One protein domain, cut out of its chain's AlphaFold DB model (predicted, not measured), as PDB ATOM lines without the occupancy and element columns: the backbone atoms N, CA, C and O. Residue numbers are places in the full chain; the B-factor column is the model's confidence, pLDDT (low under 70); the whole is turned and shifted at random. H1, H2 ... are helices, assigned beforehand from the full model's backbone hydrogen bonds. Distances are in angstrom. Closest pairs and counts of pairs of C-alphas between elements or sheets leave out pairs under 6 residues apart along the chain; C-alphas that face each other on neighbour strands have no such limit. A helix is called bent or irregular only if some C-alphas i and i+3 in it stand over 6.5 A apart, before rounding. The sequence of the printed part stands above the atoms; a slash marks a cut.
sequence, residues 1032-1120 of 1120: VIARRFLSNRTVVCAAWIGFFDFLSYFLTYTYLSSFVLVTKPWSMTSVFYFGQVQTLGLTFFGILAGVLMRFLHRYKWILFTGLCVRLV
ATOM      1  N   VAL A1032      24.053  24.489 -12.711       59.81
ATOM      2  CA  VAL A1032      23.523  23.557 -13.717       59.81
ATOM      3  C   VAL A1032      23.794  22.109 -13.309       59.81
ATOM      4  O   VAL A1032      22.932  21.247 -13.498       59.81
ATOM      5  N   ILE A1033      24.959  21.828 -12.713       62.56
ATOM      6  CA  ILE A1033      25.272  20.517 -12.130       62.56
ATOM      7  C   ILE A1033      25.360  20.645 -10.607       62.56
ATOM      8  O   ILE A1033      26.386  21.034 -10.048       62.56
ATOM      9  N   ALA A1034      24.292  20.248  -9.908       64.31
ATOM     10  CA  ALA A1034      24.253  20.267  -8.446       64.31
ATOM     11  C   ALA A1034      25.451  19.504  -7.840       64.31
ATOM     12  O   ALA A1034      25.641  18.309  -8.100       64.31
ATOM     13  N   ARG A1035      26.236  20.186  -6.985       64.25
ATOM     14  CA  ARG A1035      27.522  19.705  -6.426       64.25
ATOM     15  C   ARG A1035      27.447  18.288  -5.823       64.25
ATOM     16  O   ARG A1035      28.422  17.537  -5.895       64.25
ATOM     17  N   ARG A1036      26.277  17.884  -5.299       70.62
ATOM     18  CA  ARG A1036      25.994  16.528  -4.780       70.62
ATOM     19  C   ARG A1036      26.277  15.402  -5.787       70.62
ATOM     20  O   ARG A1036      26.779  14.352  -5.391       70.62
ATOM     21  N   PHE A1037      26.036  15.618  -7.082       70.56
ATOM     22  CA  PHE A1037      26.299  14.611  -8.118       70.56
ATOM     23  C   PHE A1037      27.792  14.463  -8.435       70.56
ATOM     24  O   PHE A1037      28.263  13.341  -8.602       70.56
ATOM     25  N   LEU A1038      28.552  15.566  -8.433       72.38
ATOM     26  CA  LEU A1038      30.007  15.557  -8.643       72.38
ATOM     27  C   LEU A1038      30.770  14.935  -7.459       72.38
ATOM     28  O   LEU A1038      31.837  14.357  -7.644       72.38
ATOM     29  N   SER A1039      30.213  15.008  -6.247       73.81
ATOM     30  CA  SER A1039      30.769  14.338  -5.061       73.81
ATOM     31  C   SER A1039      30.576  12.809  -5.090       73.81
ATOM     32  O   SER A1039      31.390  12.052  -4.551       73.81
ATOM     33  N   ASN A1040      29.520  12.316  -5.751       80.44
ATOM     34  CA  ASN A1040      29.220  10.888  -5.808       80.44
ATOM     35  C   ASN A1040      30.088  10.170  -6.855       80.44
ATOM     36  O   ASN A1040      29.778  10.155  -8.048       80.44
ATOM     37  N   ARG A1041      31.135   9.480  -6.379       79.25
ATOM     38  CA  ARG A1041      32.054   8.663  -7.198       79.25
ATOM     39  C   ARG A1041      31.341   7.750  -8.203       79.25
ATOM     40  O   ARG A1041      31.824   7.601  -9.315       79.25
ATOM     41  N   THR A1042      30.188   7.177  -7.849       78.81
ATOM     42  CA  THR A1042      29.426   6.279  -8.739       78.81
ATOM     43  C   THR A1042      28.927   7.003  -9.990       78.81
ATOM     44  O   THR A1042      29.009   6.462 -11.091       78.81
ATOM     45  N   VAL A1043      28.448   8.241  -9.827       78.94
ATOM     46  CA  VAL A1043      27.955   9.089 -10.925       78.94
ATOM     47  C   VAL A1043      29.124   9.551 -11.793       78.94
ATOM     48  O   VAL A1043      29.055   9.456 -13.016       78.94
ATOM     49  N   VAL A1044      30.232   9.960 -11.168       82.12
ATOM     50  CA  VAL A1044      31.460  10.370 -11.871       82.12
ATOM     51  C   VAL A1044      32.054   9.215 -12.689       82.12
ATOM     52  O   VAL A1044      32.382   9.405 -13.857       82.12
ATOM     53  N   CYS A1045      32.138   8.001 -12.135       79.94
ATOM     54  CA  CYS A1045      32.597   6.823 -12.876       79.94
ATOM     55  C   CYS A1045      31.662   6.468 -14.045       79.94
ATOM     56  O   CYS A1045      32.150   6.170 -15.132       79.94
ATOM     57  N   ALA A1046      30.339   6.543 -13.861       80.06
ATOM     58  CA  ALA A1046      29.382   6.308 -14.945       80.06
ATOM     59  C   ALA A1046      29.509   7.351 -16.075       80.06
ATOM     60  O   ALA A1046      29.454   6.990 -17.251       80.06
ATOM     61  N   ALA A1047      29.745   8.623 -15.732       81.69
ATOM     62  CA  ALA A1047      29.993   9.685 -16.704       81.69
ATOM     63  C   ALA A1047      31.297   9.464 -17.495       81.69
ATOM     64  O   ALA A1047      31.296   9.618 -18.715       81.69
ATOM     65  N   TRP A1048      32.382   9.037 -16.837       83.31
ATOM     66  CA  TRP A1048      33.638   8.687 -17.516       83.31
ATOM     67  C   TRP A1048      33.497   7.482 -18.448       83.31
ATOM     68  O   TRP A1048      33.993   7.531 -19.571       83.31
ATOM     69  N   ILE A1049      32.785   6.434 -18.023       82.94
ATOM     70  CA  ILE A1049      32.474   5.281 -18.882       82.94
ATOM     71  C   ILE A1049      31.726   5.755 -20.137       82.94
ATOM     72  O   ILE A1049      32.161   5.458 -21.246       82.94
ATOM     73  N   GLY A1050      30.672   6.564 -19.977       83.00
ATOM     74  CA  GLY A1050      29.929   7.136 -21.106       83.00
ATOM     75  C   GLY A1050      30.780   8.032 -22.018       83.00
ATOM     76  O   GLY A1050      30.618   7.991 -23.235       83.00
ATOM     77  N   PHE A1051      31.717   8.805 -21.462       82.56
ATOM     78  CA  PHE A1051      32.643   9.629 -22.244       82.56
ATOM     79  C   PHE A1051      33.540   8.779 -23.157       82.56
ATOM     80  O   PHE A1051      33.598   9.038 -24.360       82.56
ATOM     81  N   PHE A1052      34.200   7.750 -22.617       82.06
ATOM     82  CA  PHE A1052      35.057   6.867 -23.418       82.06
ATOM     83  C   PHE A1052      34.254   6.025 -24.422       82.06
ATOM     84  O   PHE A1052      34.717   5.813 -25.544       82.06
ATOM     85  N   ASP A1053      33.035   5.617 -24.061       82.38
ATOM     86  CA  ASP A1053      32.099   4.897 -24.930       82.38
ATOM     87  C   ASP A1053      31.735   5.706 -26.193       82.38
ATOM     88  O   ASP A1053      31.895   5.216 -27.317       82.38
ATOM     89  N   PHE A1054      31.333   6.973 -26.021       79.94
ATOM     90  CA  PHE A1054      31.050   7.876 -27.140       79.94
ATOM     91  C   PHE A1054      32.312   8.261 -27.921       79.94
ATOM     92  O   PHE A1054      32.258   8.332 -29.149       79.94
ATOM     93  N   LEU A1055      33.446   8.488 -27.246       80.38
ATOM     94  CA  LEU A1055      34.713   8.828 -27.900       80.38
ATOM     95  C   LEU A1055      35.173   7.707 -28.843       80.38
ATOM     96  O   LEU A1055      35.460   7.970 -30.010       80.38
ATOM     97  N   SER A1056      35.178   6.460 -28.360       82.50
ATOM     98  CA  SER A1056      35.487   5.270 -29.162       82.50
ATOM     99  C   SER A1056      34.564   5.162 -30.381       82.50
ATOM    100  O   SER A1056      35.043   5.029 -31.506       82.50
ATOM    101  N   TYR A1057      33.250   5.319 -30.179       79.12
ATOM    102  CA  TYR A1057      32.273   5.269 -31.264       79.12
ATOM    103  C   TYR A1057      32.519   6.336 -32.343       79.12
ATOM    104  O   TYR A1057      32.622   5.997 -33.522       79.12
ATOM    105  N   PHE A1058      32.647   7.615 -31.970       74.88
ATOM    106  CA  PHE A1058      32.794   8.695 -32.953       74.88
ATOM    107  C   PHE A1058      34.140   8.668 -33.691       74.88
ATOM    108  O   PHE A1058      34.175   9.023 -34.872       74.88
ATOM    109  N   LEU A1059      35.224   8.213 -33.051       75.00
ATOM    110  CA  LEU A1059      36.519   8.026 -33.718       75.00
ATOM    111  C   LEU A1059      36.440   6.974 -34.836       75.00
ATOM    112  O   LEU A1059      36.979   7.194 -35.920       75.00
ATOM    113  N   THR A1060      35.746   5.858 -34.596       75.31
ATOM    114  CA  THR A1060      35.634   4.757 -35.566       75.31
ATOM    115  C   THR A1060      34.559   5.016 -36.625       75.31
ATOM    116  O   THR A1060      34.832   4.939 -37.823       75.31
ATOM    117  N   TYR A1061      33.332   5.337 -36.206       74.44
ATOM    118  CA  TYR A1061      32.155   5.354 -37.082       74.44
ATOM    119  C   TYR A1061      32.218   6.447 -38.162       74.44
ATOM    120  O   TYR A1061      31.819   6.210 -39.301       74.44
ATOM    121  N   THR A1062      32.787   7.617 -37.842       71.38
ATOM    122  CA  THR A1062      32.849   8.786 -38.747       71.38
ATOM    123  C   THR A1062      33.569   8.495 -40.069       71.38
ATOM    124  O   THR A1062      33.215   9.064 -41.099       71.38
ATOM    125  N   TYR A1063      34.560   7.596 -40.064       71.62
ATOM    126  CA  TYR A1063      35.371   7.271 -41.246       71.62
ATOM    127  C   TYR A1063      35.093   5.876 -41.824       71.62
ATOM    128  O   TYR A1063      35.490   5.596 -42.957       71.62
ATOM    129  N   LEU A1064      34.385   5.012 -41.084       75.50
ATOM    130  CA  LEU A1064      34.155   3.610 -41.437       75.50
ATOM    131  C   LEU A1064      33.463   3.440 -42.800       75.50
ATOM    132  O   LEU A1064      33.947   2.683 -43.638       75.50
ATOM    133  N   SER A1065      32.377   4.174 -43.056       69.25
ATOM    134  CA  SER A1065      31.625   4.072 -44.319       69.25
ATOM    135  C   SER A1065      32.470   4.462 -45.537       69.25
ATOM    136  O   SER A1065      32.448   3.769 -46.553       69.25
ATOM    137  N   SER A1066      33.267   5.529 -45.421       72.88
ATOM    138  CA  SER A1066      34.174   5.990 -46.481       72.88
ATOM    139  C   SER A1066      35.327   5.011 -46.711       72.88
ATOM    140  O   SER A1066      35.687   4.737 -47.853       72.88
ATOM    141  N   PHE A1067      35.876   4.432 -45.638       81.50
ATOM    142  CA  PHE A1067      36.909   3.398 -45.719       81.50
ATOM    143  C   PHE A1067      36.392   2.130 -46.415       81.50
ATOM    144  O   PHE A1067      37.062   1.597 -47.301       81.50
ATOM    145  N   VAL A1068      35.187   1.662 -46.075       81.94
ATOM    146  CA  VAL A1068      34.569   0.487 -46.713       81.94
ATOM    147  C   VAL A1068      34.284   0.741 -48.196       81.94
ATOM    148  O   VAL A1068      34.599  -0.118 -49.017       81.94
ATOM    149  N   LEU A1069      33.776   1.926 -48.553       74.75
ATOM    150  CA  LEU A1069      33.494   2.308 -49.943       74.75
ATOM    151  C   LEU A1069      34.752   2.332 -50.835       74.75
ATOM    152  O   LEU A1069      34.659   2.064 -52.029       74.75
ATOM    153  N   VAL A1070      35.926   2.632 -50.266       81.56
ATOM    154  CA  VAL A1070      37.213   2.635 -50.990       81.56
ATOM    155  C   VAL A1070      37.892   1.257 -50.985       81.56
ATOM    156  O   VAL A1070      38.559   0.899 -51.953       81.56
ATOM    157  N   THR A1071      37.740   0.466 -49.918       86.44
ATOM    158  CA  THR A1071      38.464  -0.814 -49.745       86.44
ATOM    159  C   THR A1071      37.703  -2.055 -50.212       86.44
ATOM    160  O   THR A1071      38.302  -3.134 -50.294       86.44
ATOM    161  N   LYS A1072      36.404  -1.948 -50.519       83.88
ATOM    162  CA  LYS A1072      35.578  -3.056 -51.021       83.88
ATOM    163  C   LYS A1072      34.793  -2.636 -52.269       83.88
ATOM    164  O   LYS A1072      34.160  -1.585 -52.246       83.88
ATOM    165  N   PRO A1073      34.730  -3.475 -53.325       82.69
ATOM    166  CA  PRO A1073      33.867  -3.251 -54.487       82.69
ATOM    167  C   PRO A1073      32.407  -3.602 -54.138       82.69
ATOM    168  O   PRO A1073      31.821  -4.544 -54.668       82.69
ATOM    169  N   TRP A1074      31.842  -2.893 -53.165       80.31
ATOM    170  CA  TRP A1074      30.480  -3.085 -52.671       80.31
ATOM    171  C   TRP A1074      29.530  -2.062 -53.294       80.31
ATOM    172  O   TRP A1074      29.899  -0.917 -53.542       80.31
ATOM    173  N   SER A1075      28.276  -2.462 -53.524       79.69
ATOM    174  CA  SER A1075      27.244  -1.511 -53.947       79.69
ATOM    175  C   SER A1075      26.968  -0.491 -52.836       79.69
ATOM    176  O   SER A1075      27.062  -0.834 -51.656       79.69
ATOM    177  N   MET A1076      26.553   0.730 -53.189       70.12
ATOM    178  CA  MET A1076      26.152   1.750 -52.204       70.12
ATOM    179  C   MET A1076      25.127   1.194 -51.201       70.12
ATOM    180  O   MET A1076      25.273   1.380 -49.998       70.12
ATOM    181  N   THR A1077      24.146   0.421 -51.679       71.94
ATOM    182  CA  THR A1077      23.146  -0.272 -50.851       71.94
ATOM    183  C   THR A1077      23.784  -1.235 -49.843       71.94
ATOM    184  O   THR A1077      23.391  -1.258 -48.681       71.94
ATOM    185  N   SER A1078      24.804  -1.995 -50.253       79.62
ATOM    186  CA  SER A1078      25.555  -2.903 -49.371       79.62
ATOM    187  C   SER A1078      26.351  -2.144 -48.302       79.62
ATOM    188  O   SER A1078      26.369  -2.568 -47.148       79.62
ATOM    189  N   VAL A1079      26.967  -1.011 -48.659       75.50
ATOM    190  CA  VAL A1079      27.688  -0.141 -47.709       75.50
ATOM    191  C   VAL A1079      26.716   0.504 -46.711       75.50
ATOM    192  O   VAL A1079      27.001   0.532 -45.513       75.50
ATOM    193  N   PHE A1080      25.534   0.945 -47.160       73.12
ATOM    194  CA  PHE A1080      24.493   1.466 -46.269       73.12
ATOM    195  C   PHE A1080      23.951   0.394 -45.312       73.12
ATOM    196  O   PHE A1080      23.851   0.661 -44.114       73.12
ATOM    197  N   TYR A1081      23.665  -0.823 -45.789       78.56
ATOM    198  CA  TYR A1081      23.252  -1.922 -44.906       78.56
ATOM    199  C   TYR A1081      24.331  -2.270 -43.876       78.56
ATOM    200  O   TYR A1081      23.992  -2.460 -42.710       78.56
ATOM    201  N   PHE A1082      25.614  -2.283 -44.261       81.06
ATOM    202  CA  PHE A1082      26.725  -2.484 -43.324       81.06
ATOM    203  C   PHE A1082      26.736  -1.425 -42.209       81.06
ATOM    204  O   PHE A1082      26.824  -1.781 -41.034       81.06
ATOM    205  N   GLY A1083      26.545  -0.143 -42.547       75.94
ATOM    206  CA  GLY A1083      26.415   0.932 -41.556       75.94
ATOM    207  C   GLY A1083      25.238   0.741 -40.588       75.94
ATOM    208  O   GLY A1083      25.371   1.006 -39.395       75.94
ATOM    209  N   GLN A1084      24.103   0.211 -41.062       78.19
ATOM    210  CA  GLN A1084      22.927  -0.026 -40.214       78.19
ATOM    211  C   GLN A1084      23.004  -1.287 -39.336       78.19
ATOM    212  O   GLN A1084      22.179  -1.427 -38.431       78.19
ATOM    213  N   VAL A1085      23.997  -2.173 -39.507       83.06
ATOM    214  CA  VAL A1085      24.178  -3.354 -38.630       83.06
ATOM    215  C   VAL A1085      24.317  -2.946 -37.158       83.06
ATOM    216  O   VAL A1085      23.722  -3.580 -36.286       83.06
ATOM    217  N   GLN A1086      25.032  -1.854 -36.866       78.94
ATOM    218  CA  GLN A1086      25.168  -1.357 -35.494       78.94
ATOM    219  C   GLN A1086      23.827  -0.858 -34.931       78.94
ATOM    220  O   GLN A1086      23.482  -1.170 -33.791       78.94
ATOM    221  N   THR A1087      23.045  -0.129 -35.732       81.56
ATOM    222  CA  THR A1087      21.700   0.348 -35.370       81.56
ATOM    223  C   THR A1087      20.748  -0.820 -35.083       81.56
ATOM    224  O   THR A1087      20.025  -0.809 -34.083       81.56
ATOM    225  N   LEU A1088      20.787  -1.867 -35.911       85.31
ATOM    226  CA  LEU A1088      20.037  -3.110 -35.706       85.31
ATOM    227  C   LEU A1088      20.446  -3.816 -34.401       85.31
ATOM    228  O   LEU A1088      19.582  -4.200 -33.613       85.31
ATOM    229  N   GLY A1089      21.750  -3.923 -34.126       86.31
ATOM    230  CA  GLY A1089      22.265  -4.501 -32.882       86.31
ATOM    231  C   GLY A1089      21.821  -3.727 -31.637       86.31
ATOM    232  O   GLY A1089      21.230  -4.307 -30.726       86.31
ATOM    233  N   LEU A1090      22.043  -2.408 -31.608       84.62
ATOM    234  CA  LEU A1090      21.680  -1.544 -30.476       84.62
ATOM    235  C   LEU A1090      20.178  -1.579 -30.161       84.62
ATOM    236  O   LEU A1090      19.792  -1.556 -28.994       84.62
ATOM    237  N   THR A1091      19.328  -1.653 -31.185       87.75
ATOM    238  CA  THR A1091      17.866  -1.651 -31.017       87.75
ATOM    239  C   THR A1091      17.349  -3.005 -30.531       87.75
ATOM    240  O   THR A1091      16.582  -3.052 -29.567       87.75
ATOM    241  N   PHE A1092      17.835  -4.111 -31.107       88.69
ATOM    242  CA  PHE A1092      17.516  -5.468 -30.655       88.69
ATOM    243  C   PHE A1092      17.983  -5.718 -29.212       88.69
ATOM    244  O   PHE A1092      17.177  -6.075 -28.346       88.69
ATOM    245  N   PHE A1093      19.266  -5.472 -28.921       87.06
ATOM    246  CA  PHE A1093      19.814  -5.678 -27.580       87.06
ATOM    247  C   PHE A1093      19.290  -4.656 -26.563       87.06
ATOM    248  O   PHE A1093      19.146  -5.006 -25.395       87.06
ATOM    249  N   GLY A1094      18.923  -3.439 -26.979       86.56
ATOM    250  CA  GLY A1094      18.273  -2.448 -26.115       86.56
ATOM    251  C   GLY A1094      16.892  -2.899 -25.628       86.56
ATOM    252  O   GLY A1094      16.608  -2.833 -24.430       86.56
ATOM    253  N   ILE A1095      16.054  -3.431 -26.525       88.44
ATOM    254  CA  ILE A1095      14.747  -4.005 -26.161       88.44
ATOM    255  C   ILE A1095      14.938  -5.249 -25.282       88.44
ATOM    256  O   ILE A1095      14.305  -5.355 -24.228       88.44
ATOM    257  N   LEU A1096      15.847  -6.157 -25.661       88.25
ATOM    258  CA  LEU A1096      16.145  -7.362 -24.880       88.25
ATOM    259  C   LEU A1096      16.653  -7.022 -23.470       88.25
ATOM    260  O   LEU A1096      16.201  -7.625 -22.498       88.25
ATOM    261  N   ALA A1097      17.531  -6.024 -23.334       85.44
ATOM    262  CA  ALA A1097      18.014  -5.545 -22.044       85.44
ATOM    263  C   ALA A1097      16.889  -4.914 -21.209       85.44
ATOM    264  O   ALA A1097      16.814  -5.182 -20.012       85.44
ATOM    265  N   GLY A1098      15.982  -4.140 -21.816       86.44
ATOM    266  CA  GLY A1098      14.796  -3.607 -21.134       86.44
ATOM    267  C   GLY A1098      13.895  -4.714 -20.571       86.44
ATOM    268  O   GLY A1098      13.499  -4.666 -19.404       86.44
ATOM    269  N   VAL A1099      13.632  -5.759 -21.362       88.25
ATOM    270  CA  VAL A1099      12.881  -6.949 -20.918       88.25
ATOM    271  C   VAL A1099      13.633  -7.698 -19.810       88.25
ATOM    272  O   VAL A1099      13.044  -8.046 -18.785       88.25
ATOM    273  N   LEU A1100      14.947  -7.885 -19.955       86.44
ATOM    274  CA  LEU A1100      15.789  -8.549 -18.958       86.44
ATOM    275  C   LEU A1100      15.838  -7.775 -17.628       86.44
ATOM    276  O   LEU A1100      15.796  -8.391 -16.564       86.44
ATOM    277  N   MET A1101      15.855  -6.438 -17.664       84.75
ATOM    278  CA  MET A1101      15.749  -5.588 -16.471       84.75
ATOM    279  C   MET A1101      14.439  -5.840 -15.711       84.75
ATOM    280  O   MET A1101      14.478  -6.009 -14.489       84.75
ATOM    281  N   ARG A1102      13.302  -5.938 -16.422       83.19
ATOM    282  CA  ARG A1102      11.977  -6.199 -15.824       83.19
ATOM    283  C   ARG A1102      11.885  -7.559 -15.132       83.19
ATOM    284  O   ARG A1102      11.125  -7.675 -14.173       83.19
ATOM    285  N   PHE A1103      12.634  -8.566 -15.587       84.50
ATOM    286  CA  PHE A1103      12.678  -9.888 -14.951       84.50
ATOM    287  C   PHE A1103      13.735  -9.988 -13.844       84.50
ATOM    288  O   PHE A1103      13.423 -10.435 -12.740       84.50
ATOM    289  N   LEU A1104      14.977  -9.556 -14.090       82.62
ATOM    290  CA  LEU A1104      16.073  -9.733 -13.130       82.62
ATOM    291  C   LEU A1104      16.024  -8.760 -11.944       82.62
ATOM    292  O   LEU A1104      16.634  -9.054 -10.917       82.62
ATOM    293  N   HIS A1105      15.372  -7.597 -12.085       79.88
ATOM    294  CA  HIS A1105      15.311  -6.523 -11.075       79.88
ATOM    295  C   HIS A1105      16.700  -6.059 -10.552       79.88
ATOM    296  O   HIS A1105      16.812  -5.429  -9.503       79.88
ATOM    297  N   ARG A1106      17.790  -6.375 -11.274       77.38
ATOM    298  CA  ARG A1106      19.197  -6.218 -10.848       77.38
ATOM    299  C   ARG A1106      20.036  -5.471 -11.891       77.38
ATOM    300  O   ARG A1106      21.030  -5.978 -12.412       77.38
ATOM    301  N   TYR A1107      19.637  -4.231 -12.160       74.00
ATOM    302  CA  TYR A1107      20.167  -3.346 -13.210       74.00
ATOM    303  C   TYR A1107      21.708  -3.262 -13.278       74.00
ATOM    304  O   TYR A1107      22.274  -3.287 -14.370       74.00
ATOM    305  N   LYS A1108      22.404  -3.231 -12.127       78.12
ATOM    306  CA  LYS A1108      23.877  -3.113 -12.052       78.12
ATOM    307  C   LYS A1108      24.617  -4.219 -12.815       78.12
ATOM    308  O   LYS A1108      25.615  -3.936 -13.469       78.12
ATOM    309  N   TRP A1109      24.143  -5.464 -12.731       80.19
ATOM    310  CA  TRP A1109      24.826  -6.597 -13.364       80.19
ATOM    311  C   TRP A1109      24.656  -6.597 -14.883       80.19
ATOM    312  O   TRP A1109      25.616  -6.890 -15.582       80.19
ATOM    313  N   ILE A1110      23.489  -6.171 -15.380       79.94
ATOM    314  CA  ILE A1110      23.209  -6.026 -16.818       79.94
ATOM    315  C   ILE A1110      24.130  -4.963 -17.439       79.94
ATOM    316  O   ILE A1110      24.713  -5.199 -18.497       79.94
ATOM    317  N   LEU A1111      24.320  -3.825 -16.754       76.56
ATOM    318  CA  LEU A1111      25.262  -2.783 -17.181       76.56
ATOM    319  C   LEU A1111      26.707  -3.310 -17.225       76.56
ATOM    320  O   LEU A1111      27.420  -3.070 -18.194       76.56
ATOM    321  N   PHE A1112      27.130  -4.054 -16.196       80.19
ATOM    322  CA  PHE A1112      28.484  -4.607 -16.127       80.19
ATOM    323  C   PHE A1112      28.745  -5.640 -17.233       80.19
ATOM    324  O   PHE A1112      29.737  -5.517 -17.945       80.19
ATOM    325  N   THR A1113      27.836  -6.597 -17.456       82.25
ATOM    326  CA  THR A1113      27.986  -7.560 -18.562       82.25
ATOM    327  C   THR A1113      27.949  -6.882 -19.930       82.25
ATOM    328  O   THR A1113      28.705  -7.282 -20.806       82.25
ATOM    329  N   GLY A1114      27.136  -5.833 -20.113       80.25
ATOM    330  CA  GLY A1114      27.125  -5.051 -21.355       80.25
ATOM    331  C   GLY A1114      28.459  -4.351 -21.635       80.25
ATOM    332  O   GLY A1114      28.911  -4.337 -22.775       80.25
ATOM    333  N   LEU A1115      29.123  -3.834 -20.597       76.38
ATOM    334  CA  LEU A1115      30.460  -3.242 -20.712       76.38
ATOM    335  C   LEU A1115      31.541  -4.294 -20.993       76.38
ATOM    336  O   LEU A1115      32.393  -4.059 -21.843       76.38
ATOM    337  N   CYS A1116      31.481  -5.468 -20.356       79.25
ATOM    338  CA  CYS A1116      32.385  -6.578 -20.676       79.25
ATOM    339  C   CYS A1116      32.220  -7.056 -22.129       79.25
ATOM    340  O   CYS A1116      33.216  -7.252 -22.812       79.25
ATOM    341  N   VAL A1117      30.982  -7.181 -22.621       80.62
ATOM    342  CA  VAL A1117      30.680  -7.578 -24.011       80.62
ATOM    343  C   VAL A1117      31.112  -6.523 -25.039       80.62
ATOM    344  O   VAL A1117      31.291  -6.866 -26.198       80.62
ATOM    345  N   ARG A1118      31.307  -5.257 -24.640       73.50
ATOM    346  CA  ARG A1118      31.817  -4.184 -25.516       73.50
ATOM    347  C   ARG A1118      33.341  -3.979 -25.435       73.50
ATOM    348  O   ARG A1118      33.893  -3.208 -26.215       73.50
ATOM    349  N   LEU A1119      34.014  -4.643 -24.494       70.19
ATOM    350  CA  LEU A1119      35.480  -4.679 -24.386       70.19
ATOM    351  C   LEU A1119      36.114  -5.856 -25.152       70.19
ATOM    352  O   LEU A1119      37.340  -5.924 -25.227       70.19
ATOM    353  N   VAL A1120      35.284  -6.761 -25.682       66.44
ATOM    354  CA  VAL A1120      35.638  -7.935 -26.497       66.44
ATOM    355  C   VAL A1120      35.242  -7.681 -27.950       66.44
ATOM    356  O   VAL A1120      36.050  -8.045 -28.829       66.44
TER     357      VAL A1120
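What this domain is: This is residues 1032 to 1120 of the 1120 residues of an uncharacterized protein of Pycnoporus cinnabarinus (UniProt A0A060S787). Two long helices, H2 and the bent H3, form an open V: joined by the link of residues 1072 to 1075, H2 and the arm H3a come closest at Ser 1065 and Gly 1083, and beyond there H2 and the arm H3b spread apart. H4 folds back beside H3b from the far end of H3, and the short H1 sits at the far end of H2. The 89 printed residues hold four named helices, H1 to H4 in chain order, and no named strand; the class is all helix. The whole is loose, with a radius of gyration of the C-alphas of 17.5 A, and elongated, spanning 53 by 33 by 26 A.

How they stand to each other: H2, residues 1041 to 1071, is irregular, with C-alphas 1062 and 1065 7.4 A apart, and has a kink of 36 degrees near residue 1065. H3, residues 1076 to 1104, was assigned as one helix by its hydrogen bonds but is bent: C-alphas 1083 and 1086 are 6.6 A apart. Its arms, H3a, residues 1076 to 1083, and H3b, residues 1086 to 1104, stand at a shallow tilt of 30 degrees. H2 touches H3a with its residues 1065 to 1069 alone; the closest C-alphas are those of Ser 1065 and Gly 1083, 6.7 A apart. This helical hairpin runs opposite ways at a shallow tilt of 19 degrees. H2 and H3b are apart. H4, residues 1107 to 1118, forms a second helical hairpin with H3b, opposite ways at a shallow tilt of 29 degrees. They only just touch, with 3 pairs of C-alphas within 8 A, the closest Met 1101 and Tyr 1107 at 5.9 A. H1, residues 1035 to 1039, and H2 only just touch, only at the corner, with 3 such pairs; the closest C-alphas, of Leu 1038 and Val 1044, are 6.3 A apart. Every O i to N i+4 pair is within hydrogen-bond range in H1, H3a, H3b and H4, and 23 of 27 are in H2.

Where its parts are: H2 runs 44.1 A from C-alpha 1041 at (32.054, 8.663, -7.198) to C-alpha 1071 at (38.464, -0.814, -49.745). H3a measures 10.7 A, H3b 25.6 A, H4 17.0 A and H1 6.4 A. H4 ends at C-alpha 1118, (31.817, -4.184, -25.516).

The domain as a whole: The C-alphas farthest apart, of Arg 1036 and Pro 1073, are 54.1 A apart. The printed part has no cut, and its three links are tight. Mean pLDDT of the printed part is 78.9; residues 1032 to 1035, 1065 and 1120, the chain's last, are under 70.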